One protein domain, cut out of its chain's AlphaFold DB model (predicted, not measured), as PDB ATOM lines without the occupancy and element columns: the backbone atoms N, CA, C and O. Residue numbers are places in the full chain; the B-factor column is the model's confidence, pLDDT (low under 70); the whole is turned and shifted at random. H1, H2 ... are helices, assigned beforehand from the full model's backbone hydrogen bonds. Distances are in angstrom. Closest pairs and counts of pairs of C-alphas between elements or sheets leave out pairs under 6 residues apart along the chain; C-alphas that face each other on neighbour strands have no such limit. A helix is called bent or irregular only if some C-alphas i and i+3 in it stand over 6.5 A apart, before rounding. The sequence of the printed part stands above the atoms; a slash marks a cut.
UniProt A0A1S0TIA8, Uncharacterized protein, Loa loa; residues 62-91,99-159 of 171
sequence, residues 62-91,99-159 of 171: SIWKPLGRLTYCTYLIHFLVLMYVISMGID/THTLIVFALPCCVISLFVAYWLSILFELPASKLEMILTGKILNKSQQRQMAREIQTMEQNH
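What this domain is: This is residues 62 to 91 and 99 to 159 of the 171 residues of an uncharacterized protein of Loa loa (UniProt A0A1S0TIA8). One very long helix, H2, with a kink near residue 124, is crossed at a slant by a shorter helix, H1, over its earlier half, and residues 130 to 159 stick out as a long arm. The 91 printed residues, with two named helices, H1 then H2, and no named strand, are all helix in class. The whole is extended, with a radius of gyration of the C-alphas of 24.3 A and spans of 85 by 24 by 18 A.

How they stand to each other: H1, residues 64 to 87, touches H2, residues 99 to 157, through residues 109 to 125 of H2 alone. The closest C-alphas are those of Thr 74 and Ala 117, 5.7 A apart. The helices run opposite ways at a steep tilt of 41 degrees. O i to N i+4 pairs are within hydrogen-bond range in 19 of 20 cases in H1 and 52 of 55 in H2.

Where its parts are: H1 measures 34.7 A from C-alpha 64 at (133.190, 90.016, 101.558) to C-alpha 87. H2 measures 80.2 A and ends with C-alpha 157 at (116.399, 52.071, 78.955). H2 has a kink of 28 degrees; it is neither bent nor irregular, but only just: C-alphas 104 and 107 are 6.4 A apart.

The domain as a whole: The C-alphas farthest apart, of Asp 91 and His 159, are 85.1 A apart. Residues 92 to 98, in the link across the cut, are not printed; C-alphas 91 and 99 are 18.3 A apart. Mean pLDDT of the printed part is 72.5; 37 residues are under 70, among them 99 to 110.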
ATOM      1  N   SER A  62     131.345  85.162 104.075       65.75
ATOM      2  CA  SER A  62     130.301  85.666 103.166       65.75
ATOM      3  C   SER A  62     130.073  87.186 103.268       65.75
ATOM      4  O   SER A  62     129.365  87.753 102.439       65.75
ATOM      5  N   ILE A  63     130.696  87.844 104.252       71.75
ATOM      6  CA  ILE A  63     130.718  89.295 104.452       71.75
ATOM      7  C   ILE A  63     131.481  90.041 103.338       71.75
ATOM      8  O   ILE A  63     131.208  91.211 103.087       71.75
ATOM      9  N   TRP A  64     132.398  89.379 102.621       67.88
ATOM     10  CA  TRP A  64     133.190  90.016 101.558       67.88
ATOM     11  C   TRP A  64     132.400  90.273 100.273       67.88
ATOM     12  O   TRP A  64     132.675  91.236  99.555       67.88
ATOM     13  N   LYS A  65     131.386  89.446  99.991       67.56
ATOM     14  CA  LYS A  65     130.508  89.614  98.822       67.56
ATOM     15  C   LYS A  65     129.764  90.961  98.825       67.56
ATOM     16  O   LYS A  65     129.826  91.649  97.804       67.56
ATOM     17  N   PRO A  66     129.085  91.377  99.912       68.81
ATOM     18  CA  PRO A  66     128.451  92.694  99.964       68.81
ATOM     19  C   PRO A  66     129.472  93.836 100.081       68.81
ATOM     20  O   PRO A  66     129.294  94.878  99.451       68.81
ATOM     21  N   LEU A  67     130.593  93.633 100.786       74.81
ATOM     22  CA  LEU A  67     131.614  94.670 100.988       74.81
ATOM     23  C   LEU A  67     132.242  95.168  99.672       74.81
ATOM     24  O   LEU A  67     132.463  96.371  99.493       74.81
ATOM     25  N   GLY A  68     132.479  94.259  98.719       73.81
ATOM     26  CA  GLY A  68     132.974  94.619  97.387       73.81
ATOM     27  C   GLY A  68     132.003  95.523  96.617       73.81
ATOM     28  O   GLY A  68     132.425  96.462  95.942       73.81
ATOM     29  N   ARG A  69     130.693  95.292  96.770       68.50
ATOM     30  CA  ARG A  69     129.644  96.097  96.124       68.50
ATOM     31  C   ARG A  69     129.502  97.476  96.774       68.50
ATOM     32  O   ARG A  69     129.409  98.468  96.057       68.50
ATOM     33  N   LEU A  70     129.587  97.555  98.103       69.25
ATOM     34  CA  LEU A  70     129.545  98.823  98.843       69.25
ATOM     35  C   LEU A  70     130.708  99.751  98.452       69.25
ATOM     36  O   LEU A  70     130.522 100.948  98.206       69.25
ATOM     37  N   THR A  71     131.911  99.181  98.340       78.75
ATOM     38  CA  THR A  71     133.112  99.918  97.917       78.75
ATOM     39  C   THR A  71     132.966 100.432  96.483       78.75
ATOM     40  O   THR A  71     133.332 101.570  96.192       78.75
ATOM     41  N   TYR A  72     132.370  99.632  95.595       75.38
ATOM     42  CA  TYR A  72     132.116 100.028  94.210       75.38
ATOM     43  C   TYR A  72     131.123 101.195  94.098       75.38
ATOM     44  O   TYR A  72     131.405 102.178  93.411       75.38
ATOM     45  N   CYS A  73     129.998 101.140  94.817       72.06
ATOM     46  CA  CYS A  73     129.027 102.239  94.853       72.06
ATOM     47  C   CYS A  73     129.652 103.534  95.395       72.06
ATOM     48  O   CYS A  73     129.446 104.610  94.832       72.06
ATOM     49  N   THR A  74     130.475 103.422  96.438       75.38
ATOM     50  CA  THR A  74     131.215 104.555  97.009       75.38
ATOM     51  C   THR A  74     132.172 105.177  95.990       75.38
ATOM     52  O   THR A  74     132.219 106.400  95.852       75.38
ATOM     53  N   TYR A  75     132.899 104.348  95.233       75.56
ATOM     54  CA  TYR A  75     133.835 104.813  94.209       75.56
ATOM     55  C   TYR A  75     133.133 105.563  93.066       75.56
ATOM     56  O   TYR A  75     133.586 106.635  92.664       75.56
ATOM     57  N   LEU A  76     131.999 105.042  92.580       72.75
ATOM     58  CA  LEU A  76     131.192 105.690  91.539       72.75
ATOM     59  C   LEU A  76     130.731 107.091  91.951       72.75
ATOM     60  O   LEU A  76     130.806 108.028  91.157       72.75
ATOM     61  N   ILE A  77     130.277 107.243  93.194       73.62
ATOM     62  CA  ILE A  77     129.749 108.522  93.675       73.62
ATOM     63  C   ILE A  77     130.880 109.504  93.956       73.62
ATOM     64  O   ILE A  77     130.762 110.673  93.602       73.62
ATOM     65  N   HIS A  78     132.005 109.031  94.498       75.06
ATOM     66  CA  HIS A  78     133.202 109.854  94.629       75.06
ATOM     67  C   HIS A  78     133.637 110.432  93.273       75.06
ATOM     68  O   HIS A  78     133.887 111.631  93.173       75.06
ATOM     69  N   PHE A  79     133.651 109.611  92.218       75.06
ATOM     70  CA  PHE A  79     133.986 110.065  90.868       75.06
ATOM     71  C   PHE A  79     132.953 111.055  90.304       75.06
ATOM     72  O   PHE A  79     133.337 112.071  89.728       75.06
ATOM     73  N   LEU A  80     131.653 110.809  90.513       72.81
ATOM     74  CA  LEU A  80     130.579 111.734  90.129       72.81
ATOM     75  C   LEU A  80     130.714 113.098  90.809       72.81
ATOM     76  O   LEU A  80     130.558 114.123  90.153       72.81
ATOM     77  N   VAL A  81     131.035 113.122  92.102       70.25
ATOM     78  CA  VAL A  81     131.225 114.368  92.852       70.25
ATOM     79  C   VAL A  81     132.481 115.097  92.410       70.25
ATOM     80  O   VAL A  81     132.447 116.311  92.245       70.25
ATOM     81  N   LEU A  82     133.567 114.376  92.138       73.00
ATOM     82  CA  LEU A  82     134.795 114.972  91.623       73.00
ATOM     83  C   LEU A  82     134.562 115.597  90.235       73.00
ATOM     84  O   LEU A  82     134.935 116.746  90.010       73.00
ATOM     85  N   MET A  83     133.854 114.897  89.344       73.38
ATOM     86  CA  MET A  83     133.439 115.431  88.041       73.38
ATOM     87  C   MET A  83     132.493 116.629  88.171       73.38
ATOM     88  O   MET A  83     132.645 117.607  87.443       73.38
ATOM     89  N   TYR A  84     131.546 116.586  89.110       69.50
ATOM     90  CA  TYR A  84     130.626 117.692  89.373       69.50
ATOM     91  C   TYR A  84     131.373 118.942  89.847       69.50
ATOM     92  O   TYR A  84     131.181 120.017  89.286       69.50
ATOM     93  N   VAL A  85     132.284 118.797  90.813       69.81
ATOM     94  CA  VAL A  85     133.096 119.901  91.348       69.81
ATOM     95  C   VAL A  85     133.981 120.525  90.266       69.81
ATOM     96  O   VAL A  85     134.082 121.748  90.202       69.81
ATOM     97  N   ILE A  86     134.578 119.714  89.388       70.00
ATOM     98  CA  ILE A  86     135.359 120.217  88.245       70.00
ATOM     99  C   ILE A  86     134.449 120.942  87.242       70.00
ATOM    100  O   ILE A  86     134.796 122.020  86.765       70.00
ATOM    101  N   SER A  87     133.274 120.382  86.939       68.69
ATOM    102  CA  SER A  87     132.333 120.951  85.967       68.69
ATOM    103  C   SER A  87     131.662 122.237  86.444       68.69
ATOM    104  O   SER A  87     131.232 123.025  85.604       68.69
ATOM    105  N   MET A  88     131.558 122.462  87.757       65.38
ATOM    106  CA  MET A  88     131.048 123.722  88.302       65.38
ATOM    107  C   MET A  88     132.006 124.898  88.086       65.38
ATOM    108  O   MET A  88     131.618 126.016  88.405       65.38
ATOM    109  N   GLY A  89     133.208 124.671  87.535       60.03
ATOM    110  CA  GLY A  89     134.088 125.750  87.090       60.03
ATOM    111  C   GLY A  89     134.325 126.760  88.203       60.03
ATOM    112  O   GLY A  89     133.983 127.930  88.063       60.03
ATOM    113  N   ILE A  90     134.838 126.298  89.349       58.03
ATOM    114  CA  ILE A  90     135.251 127.200  90.427       58.03
ATOM    115  C   ILE A  90     136.513 127.920  89.938       58.03
ATOM    116  O   ILE A  90     137.643 127.531  90.245       58.03
ATOM    117  N   ASP A  91     136.301 128.941  89.115       50.56
ATOM    118  CA  ASP A  91     137.303 129.896  88.681       50.56
ATOM    119  C   ASP A  91     137.823 130.610  89.932       50.56
ATOM    120  O   ASP A  91     137.173 131.476  90.514       50.56
ATOM    121  N   THR A  99     144.657 123.682 103.110       58.66
ATOM    122  CA  THR A  99     144.092 122.915 104.224       58.66
ATOM    123  C   THR A  99     142.656 123.327 104.550       58.66
ATOM    124  O   THR A  99     141.815 122.466 104.797       58.66
ATOM    125  N   HIS A 100     142.345 124.626 104.506       59.84
ATOM    126  CA  HIS A 100     141.007 125.133 104.829       59.84
ATOM    127  C   HIS A 100     139.987 124.741 103.753       59.84
ATOM    128  O   HIS A 100     138.898 124.263 104.060       59.84
ATOM    129  N   THR A 101     140.372 124.848 102.482       60.78
ATOM    130  CA  THR A 101     139.533 124.447 101.347       60.78
ATOM    131  C   THR A 101     139.215 122.950 101.354       60.78
ATOM    132  O   THR A 101     138.067 122.556 101.150       60.78
ATOM    133  N   LEU A 102     140.206 122.101 101.639       60.41
ATOM    134  CA  LEU A 102     139.999 120.652 101.725       60.41
ATOM    135  C   LEU A 102     139.073 120.272 102.889       60.41
ATOM    136  O   LEU A 102     138.189 119.433 102.731       60.41
ATOM    137  N   ILE A 103     139.235 120.908 104.047       63.12
ATOM    138  CA  ILE A 103     138.447 120.578 105.240       63.12
ATOM    139  C   ILE A 103     137.011 121.104 105.147       63.12
ATOM    140  O   ILE A 103     136.084 120.420 105.567       63.12
ATOM    141  N   VAL A 104     136.803 122.294 104.584       65.19
ATOM    142  CA  VAL A 104     135.472 122.921 104.537       65.19
ATOM    143  C   VAL A 104     134.661 122.477 103.321       65.19
ATOM    144  O   VAL A 104     133.439 122.484 103.386       65.19
ATOM    145  N   PHE A 105     135.305 122.058 102.227       64.38
ATOM    146  CA  PHE A 105     134.605 121.681 100.994       64.38
ATOM    147  C   PHE A 105     134.692 120.184 100.692       64.38
ATOM    148  O   PHE A 105     133.674 119.545 100.432       64.38
ATOM    149  N   ALA A 106     135.884 119.580 100.766       63.25
ATOM    150  CA  ALA A 106     136.047 118.181 100.367       63.25
ATOM    151  C   ALA A 106     135.448 117.205 101.392       63.25
ATOM    152  O   ALA A 106     134.791 116.245 100.997       63.25
ATOM    153  N   LEU A 107     135.603 117.460 102.696       65.19
ATOM    154  CA  LEU A 107     134.998 116.623 103.744       65.19
ATOM    155  C   LEU A 107     133.461 116.565 103.669       65.19
ATOM    156  O   LEU A 107     132.936 115.455 103.590       65.19
ATOM    157  N   PRO A 108     132.714 117.686 103.657       66.00
ATOM    158  CA  PRO A 108     131.255 117.623 103.597       66.00
ATOM    159  C   PRO A 108     130.743 117.077 102.263       66.00
ATOM    160  O   PRO A 108     129.808 116.278 102.269       66.00
ATOM    161  N   CYS A 109     131.384 117.399 101.133       64.12
ATOM    162  CA  CYS A 109     131.044 116.782  99.848       64.12
ATOM    163  C   CYS A 109     131.241 115.259  99.879       64.12
ATOM    164  O   CYS A 109     130.374 114.522  99.408       64.12
ATOM    165  N   CYS A 110     132.323 114.767 100.488       66.50
ATOM    166  CA  CYS A 110     132.539 113.336 100.703       66.50
ATOM    167  C   CYS A 110     131.482 112.725 101.633       66.50
ATOM    168  O   CYS A 110     130.978 111.647 101.340       66.50
ATOM    169  N   VAL A 111     131.088 113.397 102.717       74.56
ATOM    170  CA  VAL A 111     130.056 112.893 103.642       74.56
ATOM    171  C   VAL A 111     128.685 112.808 102.968       74.56
ATOM    172  O   VAL A 111     128.013 111.787 103.094       74.56
ATOM    173  N   ILE A 112     128.287 113.824 102.199       71.94
ATOM    174  CA  ILE A 112     127.021 113.820 101.446       71.94
ATOM    175  C   ILE A 112     127.045 112.719 100.379       71.94
ATOM    176  O   ILE A 112     126.081 111.967 100.241       71.94
ATOM    177  N   SER A 113     128.173 112.568  99.682       69.00
ATOM    178  CA  SER A 113     128.410 111.484  98.723       69.00
ATOM    179  C   SER A 113     128.244 110.112  99.362       69.00
ATOM    180  O   SER A 113     127.548 109.256  98.826       69.00
ATOM    181  N   LEU A 114     128.848 109.912 100.532       67.81
ATOM    182  CA  LEU A 114     128.754 108.670 101.291       67.81
ATOM    183  C   LEU A 114     127.326 108.414 101.779       67.81
ATOM    184  O   LEU A 114     126.876 107.273 101.760       67.81
ATOM    185  N   PHE A 115     126.591 109.458 102.160       79.06
ATOM    186  CA  PHE A 115     125.205 109.335 102.598       79.06
ATOM    187  C   PHE A 115     124.279 108.911 101.448       79.06
ATOM    188  O   PHE A 115     123.482 107.986 101.597       79.06
ATOM    189  N   VAL A 116     124.430 109.520 100.268       69.94
ATOM    190  CA  VAL A 116     123.689 109.121  99.059       69.94
ATOM    191  C   VAL A 116     124.110 107.721  98.602       69.94
ATOM    192  O   VAL A 116     123.253 106.908  98.257       69.94
ATOM    193  N   ALA A 117     125.405 107.396  98.670       70.75
ATOM    194  CA  ALA A 117     125.933 106.066  98.362       70.75
ATOM    195  C   ALA A 117     125.360 104.985  99.262       70.75
ATOM    196  O   ALA A 117     125.013 103.908  98.786       70.75
ATOM    197  N   TYR A 118     125.235 105.285 100.548       72.00
ATOM    198  CA  TYR A 118     124.667 104.389 101.536       72.00
ATOM    199  C   TYR A 118     123.202 104.063 101.222       72.00
ATOM    200  O   TYR A 118     122.827 102.892 101.153       72.00
ATOM    201  N   TRP A 119     122.392 105.084 100.929       76.12
ATOM    202  CA  TRP A 119     120.997 104.896 100.525       76.12
ATOM    203  C   TRP A 119     120.859 104.101  99.227       76.12
ATOM    204  O   TRP A 119     120.018 103.207  99.132       76.12
ATOM    205  N   LEU A 120     121.704 104.391  98.240       68.62
ATOM    206  CA  LEU A 120     121.696 103.714  96.946       68.62
ATOM    207  C   LEU A 120     122.176 102.260  97.069       68.62
ATOM    208  O   LEU A 120     121.613 101.378  96.421       68.62
ATOM    209  N   SER A 121     123.142 101.998  97.955       71.31
ATOM    210  CA  SER A 121     123.585 100.648  98.308       71.31
ATOM    211  C   SER A 121     122.443  99.849  98.916       71.31
ATOM    212  O   SER A 121     122.153  98.776  98.411       71.31
ATOM    213  N   ILE A 122     121.719 100.386  99.904       72.25
ATOM    214  CA  ILE A 122     120.552  99.709 100.500       72.25
ATOM    215  C   ILE A 122     119.483  99.403  99.443       72.25
ATOM    216  O   ILE A 122     118.941  98.295  99.397       72.25
ATOM    217  N   LEU A 123     119.204 100.370  98.565       72.31
ATOM    218  CA  LEU A 123     118.228 100.219  97.486       72.31
ATOM    219  C   LEU A 123     118.628  99.160  96.458       72.31
ATOM    220  O   LEU A 123     117.743  98.515  95.908       72.31
ATOM    221  N   PHE A 124     119.924  98.971  96.196       64.81
ATOM    222  CA  PHE A 124     120.435  97.936  95.291       64.81
ATOM    223  C   PHE A 124     120.670  96.588  95.976       64.81
ATOM    224  O   PHE A 124     120.573  95.539  95.336       64.81
ATOM    225  N   GLU A 125     120.939  96.587  97.273       66.94
ATOM    226  CA  GLU A 125     121.198  95.390  98.065       66.94
ATOM    227  C   GLU A 125     119.912  94.572  98.243       66.94
ATOM    228  O   GLU A 125     119.914  93.366  98.004       66.94
ATOM    229  N   LEU A 126     118.771  95.228  98.485       67.31
ATOM    230  CA  LEU A 126     117.453  94.581  98.547       67.31
ATOM    231  C   LEU A 126     117.074  93.781  97.272       67.31
ATOM    232  O   LEU A 126     116.744  92.596  97.397       67.31
ATOM    233  N   PRO A 127     117.115  94.339  96.044       63.00
ATOM    234  CA  PRO A 127     116.794  93.604  94.823       63.00
ATOM    235  C   PRO A 127     117.879  92.590  94.450       63.00
ATOM    236  O   PRO A 127     117.542  91.501  93.983       63.00
ATOM    237  N   ALA A 128     119.160  92.889  94.686       66.19
ATOM    238  CA  ALA A 128     120.252  91.975  94.355       66.19
ATOM    239  C   ALA A 128     120.242  90.715  95.232       66.19
ATOM    240  O   ALA A 128     120.410  89.613  94.709       66.19
ATOM    241  N   SER A 129     119.976  90.840  96.537       66.19
ATOM    242  CA  SER A 129     119.850  89.689  97.441       66.19
ATOM    243  C   SER A 129     118.655  88.806  97.077       66.19
ATOM    244  O   SER A 129     118.754  87.577  97.093       66.19
ATOM    245  N   LYS A 130     117.525  89.408  96.681       69.56
ATOM    246  CA  LYS A 130     116.361  88.654  96.182       69.56
ATOM    247  C   LYS A 130     116.677  87.948  94.863       69.56
ATOM    248  O   LYS A 130     116.291  86.793  94.684       69.56
ATOM    249  N   LEU A 131     117.413  88.605  93.968       69.56
ATOM    250  CA  LEU A 131     117.815  88.030  92.690       69.56
ATOM    251  C   LEU A 131     118.803  86.872  92.869       69.56
ATOM    252  O   LEU A 131     118.656  85.862  92.192       69.56
ATOM    253  N   GLU A 132     119.753  86.970  93.801       70.62
ATOM    254  CA  GLU A 132     120.709  85.898  94.108       70.62
ATOM    255  C   GLU A 132     120.003  84.650  94.658       70.62
ATOM    256  O   GLU A 132     120.310  83.532  94.241       70.62
ATOM    257  N   MET A 133     118.987  84.830  95.508       70.81
ATOM    258  CA  MET A 133     118.176  83.727  96.030       70.81
ATOM    259  C   MET A 133     117.351  83.049  94.922       70.81
ATOM    260  O   MET A 133     117.296  81.821  94.840       70.81
ATOM    261  N   ILE A 134     116.769  83.839  94.012       77.50
ATOM    262  CA  ILE A 134     116.016  83.325  92.857       77.50
ATOM    263  C   ILE A 134     116.946  82.641  91.849       77.50
ATOM    264  O   ILE A 134     116.603  81.590  91.308       77.50
ATOM    265  N   LEU A 135     118.116  83.216  91.577       81.06
ATOM    266  CA  LEU A 135     119.074  82.683  90.614       81.06
ATOM    267  C   LEU A 135     119.682  81.373  91.122       81.06
ATOM    268  O   LEU A 135     119.701  80.391  90.383       81.06
ATOM    269  N   THR A 136     120.088  81.325  92.392       82.06
ATOM    270  CA  THR A 136     120.610  80.105  93.031       82.06
ATOM    271  C   THR A 136     119.540  79.015  93.074       82.06
ATOM    272  O   THR A 136     119.813  77.879  92.687       82.06
ATOM    273  N   GLY A 137     118.296  79.366  93.423       74.75
ATOM    274  CA  GLY A 137     117.162  78.440  93.370       74.75
ATOM    275  C   GLY A 137     116.875  77.916  91.958       74.75
ATOM    276  O   GLY A 137     116.646  76.722  91.776       74.75
ATOM    277  N   LYS A 138     116.954  78.769  90.927       74.56
ATOM    278  CA  LYS A 138     116.787  78.357  89.520       74.56
ATOM    279  C   LYS A 138     117.914  77.446  89.040       74.56
ATOM    280  O   LYS A 138     117.640  76.494  88.314       74.56
ATOM    281  N   ILE A 139     119.160  77.725  89.416       81.06
ATOM    282  CA  ILE A 139     120.319  76.911  89.029       81.06
ATOM    283  C   ILE A 139     120.239  75.532  89.690       81.06
ATOM    284  O   ILE A 139     120.419  74.530  88.996       81.06
ATOM    285  N   LEU A 140     119.898  75.480  90.981       83.12
ATOM    286  CA  LEU A 140     119.740  74.232  91.729       83.12
ATOM    287  C   LEU A 140     118.548  73.402  91.225       83.12
ATOM    288  O   LEU A 140     118.684  72.205  90.990       83.12
ATOM    289  N   ASN A 141     117.402  74.031  90.949       79.88
ATOM    290  CA  ASN A 141     116.263  73.325  90.356       79.88
ATOM    291  C   ASN A 141     116.585  72.816  88.945       79.88
ATOM    292  O   ASN A 141     116.216  71.699  88.589       79.88
ATOM    293  N   LYS A 142     117.309  73.592  88.130       79.38
ATOM    294  CA  LYS A 142     117.712  73.165  86.782       79.38
ATOM    295  C   LYS A 142     118.707  72.004  86.822       79.38
ATOM    296  O   LYS A 142     118.645  71.133  85.951       79.38
ATOM    297  N   SER A 143     119.625  71.977  87.793       80.50
ATOM    298  CA  SER A 143     120.544  70.847  87.966       80.50
ATOM    299  C   SER A 143     119.805  69.599  88.450       80.50
ATOM    300  O   SER A 143     119.989  68.547  87.837       80.50
ATOM    301  N   GLN A 144     118.899  69.724  89.429       84.94
ATOM    302  CA  GLN A 144     118.051  68.617  89.883       84.94
ATOM    303  C   GLN A 144     117.164  68.067  88.765       84.94
ATOM    304  O   GLN A 144     117.133  66.858  88.567       84.94
ATOM    305  N   GLN A 145     116.502  68.915  87.970       84.19
ATOM    306  CA  GLN A 145     115.668  68.440  86.860       84.19
ATOM    307  C   GLN A 145     116.474  67.716  85.780       84.19
ATOM    308  O   GLN A 145     116.028  66.703  85.251       84.19
ATOM    309  N   ARG A 146     117.689  68.187  85.474       83.44
ATOM    310  CA  ARG A 146     118.593  67.475  84.555       83.44
ATOM    311  C   ARG A 146     119.051  66.134  85.116       83.44
ATOM    312  O   ARG A 146     119.292  65.208  84.348       83.44
ATOM    313  N   GLN A 147     119.226  66.041  86.428       87.00
ATOM    314  CA  GLN A 147     119.605  64.804  87.096       87.00
ATOM    315  C   GLN A 147     118.439  63.808  87.097       87.00
ATOM    316  O   GLN A 147     118.611  62.692  86.625       87.00
ATOM    317  N   MET A 148     117.235  64.262  87.445       87.06
ATOM    318  CA  MET A 148     116.011  63.458  87.434       87.06
ATOM    319  C   MET A 148     115.635  62.981  86.021       87.06
ATOM    320  O   MET A 148     115.260  61.830  85.837       87.06
ATOM    321  N   ALA A 149     115.806  63.819  84.992       87.19
ATOM    322  CA  ALA A 149     115.598  63.411  83.600       87.19
ATOM    323  C   ALA A 149     116.598  62.329  83.150       87.19
ATOM    324  O   ALA A 149     116.214  61.388  82.461       87.19
ATOM    325  N   ARG A 150     117.868  62.421  83.575       85.56
ATOM    326  CA  ARG A 150     118.877  61.379  83.315       85.56
ATOM    327  C   ARG A 150     118.574  60.079  84.057       85.56
ATOM    328  O   ARG A 150     118.785  59.002  83.504       85.56
ATOM    329  N   GLU A 151     118.062  60.171  85.279       86.06
ATOM    330  CA  GLU A 151     117.618  59.009  86.053       86.06
ATOM    331  C   GLU A 151     116.405  58.333  85.395       86.06
ATOM    332  O   GLU A 151     116.415  57.124  85.203       86.06
ATOM    333  N   ILE A 152     115.407  59.089  84.930       85.31
ATOM    334  CA  ILE A 152     114.249  58.527  84.211       85.31
ATOM    335  C   ILE A 152     114.683  57.853  82.900       85.31
ATOM    336  O   ILE A 152     114.233  56.750  82.606       85.31
ATOM    337  N   GLN A 153     115.598  58.464  82.141       84.44
ATOM    338  CA  GLN A 153     116.121  57.867  80.906       84.44
ATOM    339  C   GLN A 153     116.899  56.571  81.160       84.44
ATOM    340  O   GLN A 153     116.738  55.599  80.424       84.44
ATOM    341  N   THR A 154     117.718  56.527  82.212       82.50
ATOM    342  CA  THR A 154     118.437  55.297  82.584       82.50
ATOM    343  C   THR A 154     117.488  54.210  83.096       82.50
ATOM    344  O   THR A 154     117.704  53.037  82.792       82.50
ATOM    345  N   MET A 155     116.401  54.580  83.782       79.38
ATOM    346  CA  MET A 155     115.342  53.651  84.200       79.38
ATOM    347  C   MET A 155     114.544  53.096  83.016       79.38
ATOM    348  O   MET A 155     114.319  51.892  82.961       79.38
ATOM    349  N   GLU A 156     114.148  53.933  82.053       80.38
ATOM    350  CA  GLU A 156     113.396  53.503  80.865       80.38
ATOM    351  C   GLU A 156     114.223  52.545  79.998       80.38
ATOM    352  O   GLU A 156     113.740  51.486  79.592       80.38
ATOM    353  N   GLN A 157     115.498  52.873  79.781       79.81
ATOM    354  CA  GLN A 157     116.399  52.071  78.955       79.81
ATOM    355  C   GLN A 157     116.715  50.703  79.581       79.81
ATOM    356  O   GLN A 157     116.926  49.726  78.860       79.81
ATOM    357  N   ASN A 158     116.724  50.617  80.914       76.69
ATOM    358  CA  ASN A 158     116.946  49.369  81.641       76.69
ATOM    359  C   ASN A 158     115.634  48.639  81.997       76.69
ATOM    360  O   ASN A 158     115.675  47.584  82.632       76.69
ATOM    361  N   HIS A 159     114.464  49.171  81.611       80.06
ATOM    362  CA  HIS A 159     113.182  48.570  81.965       80.06
ATOM    363  C   HIS A 159     112.867  47.363  81.059       80.06
ATOM    364  O   HIS A 159     112.644  47.530  79.852       80.06
TER     365      HIS A 159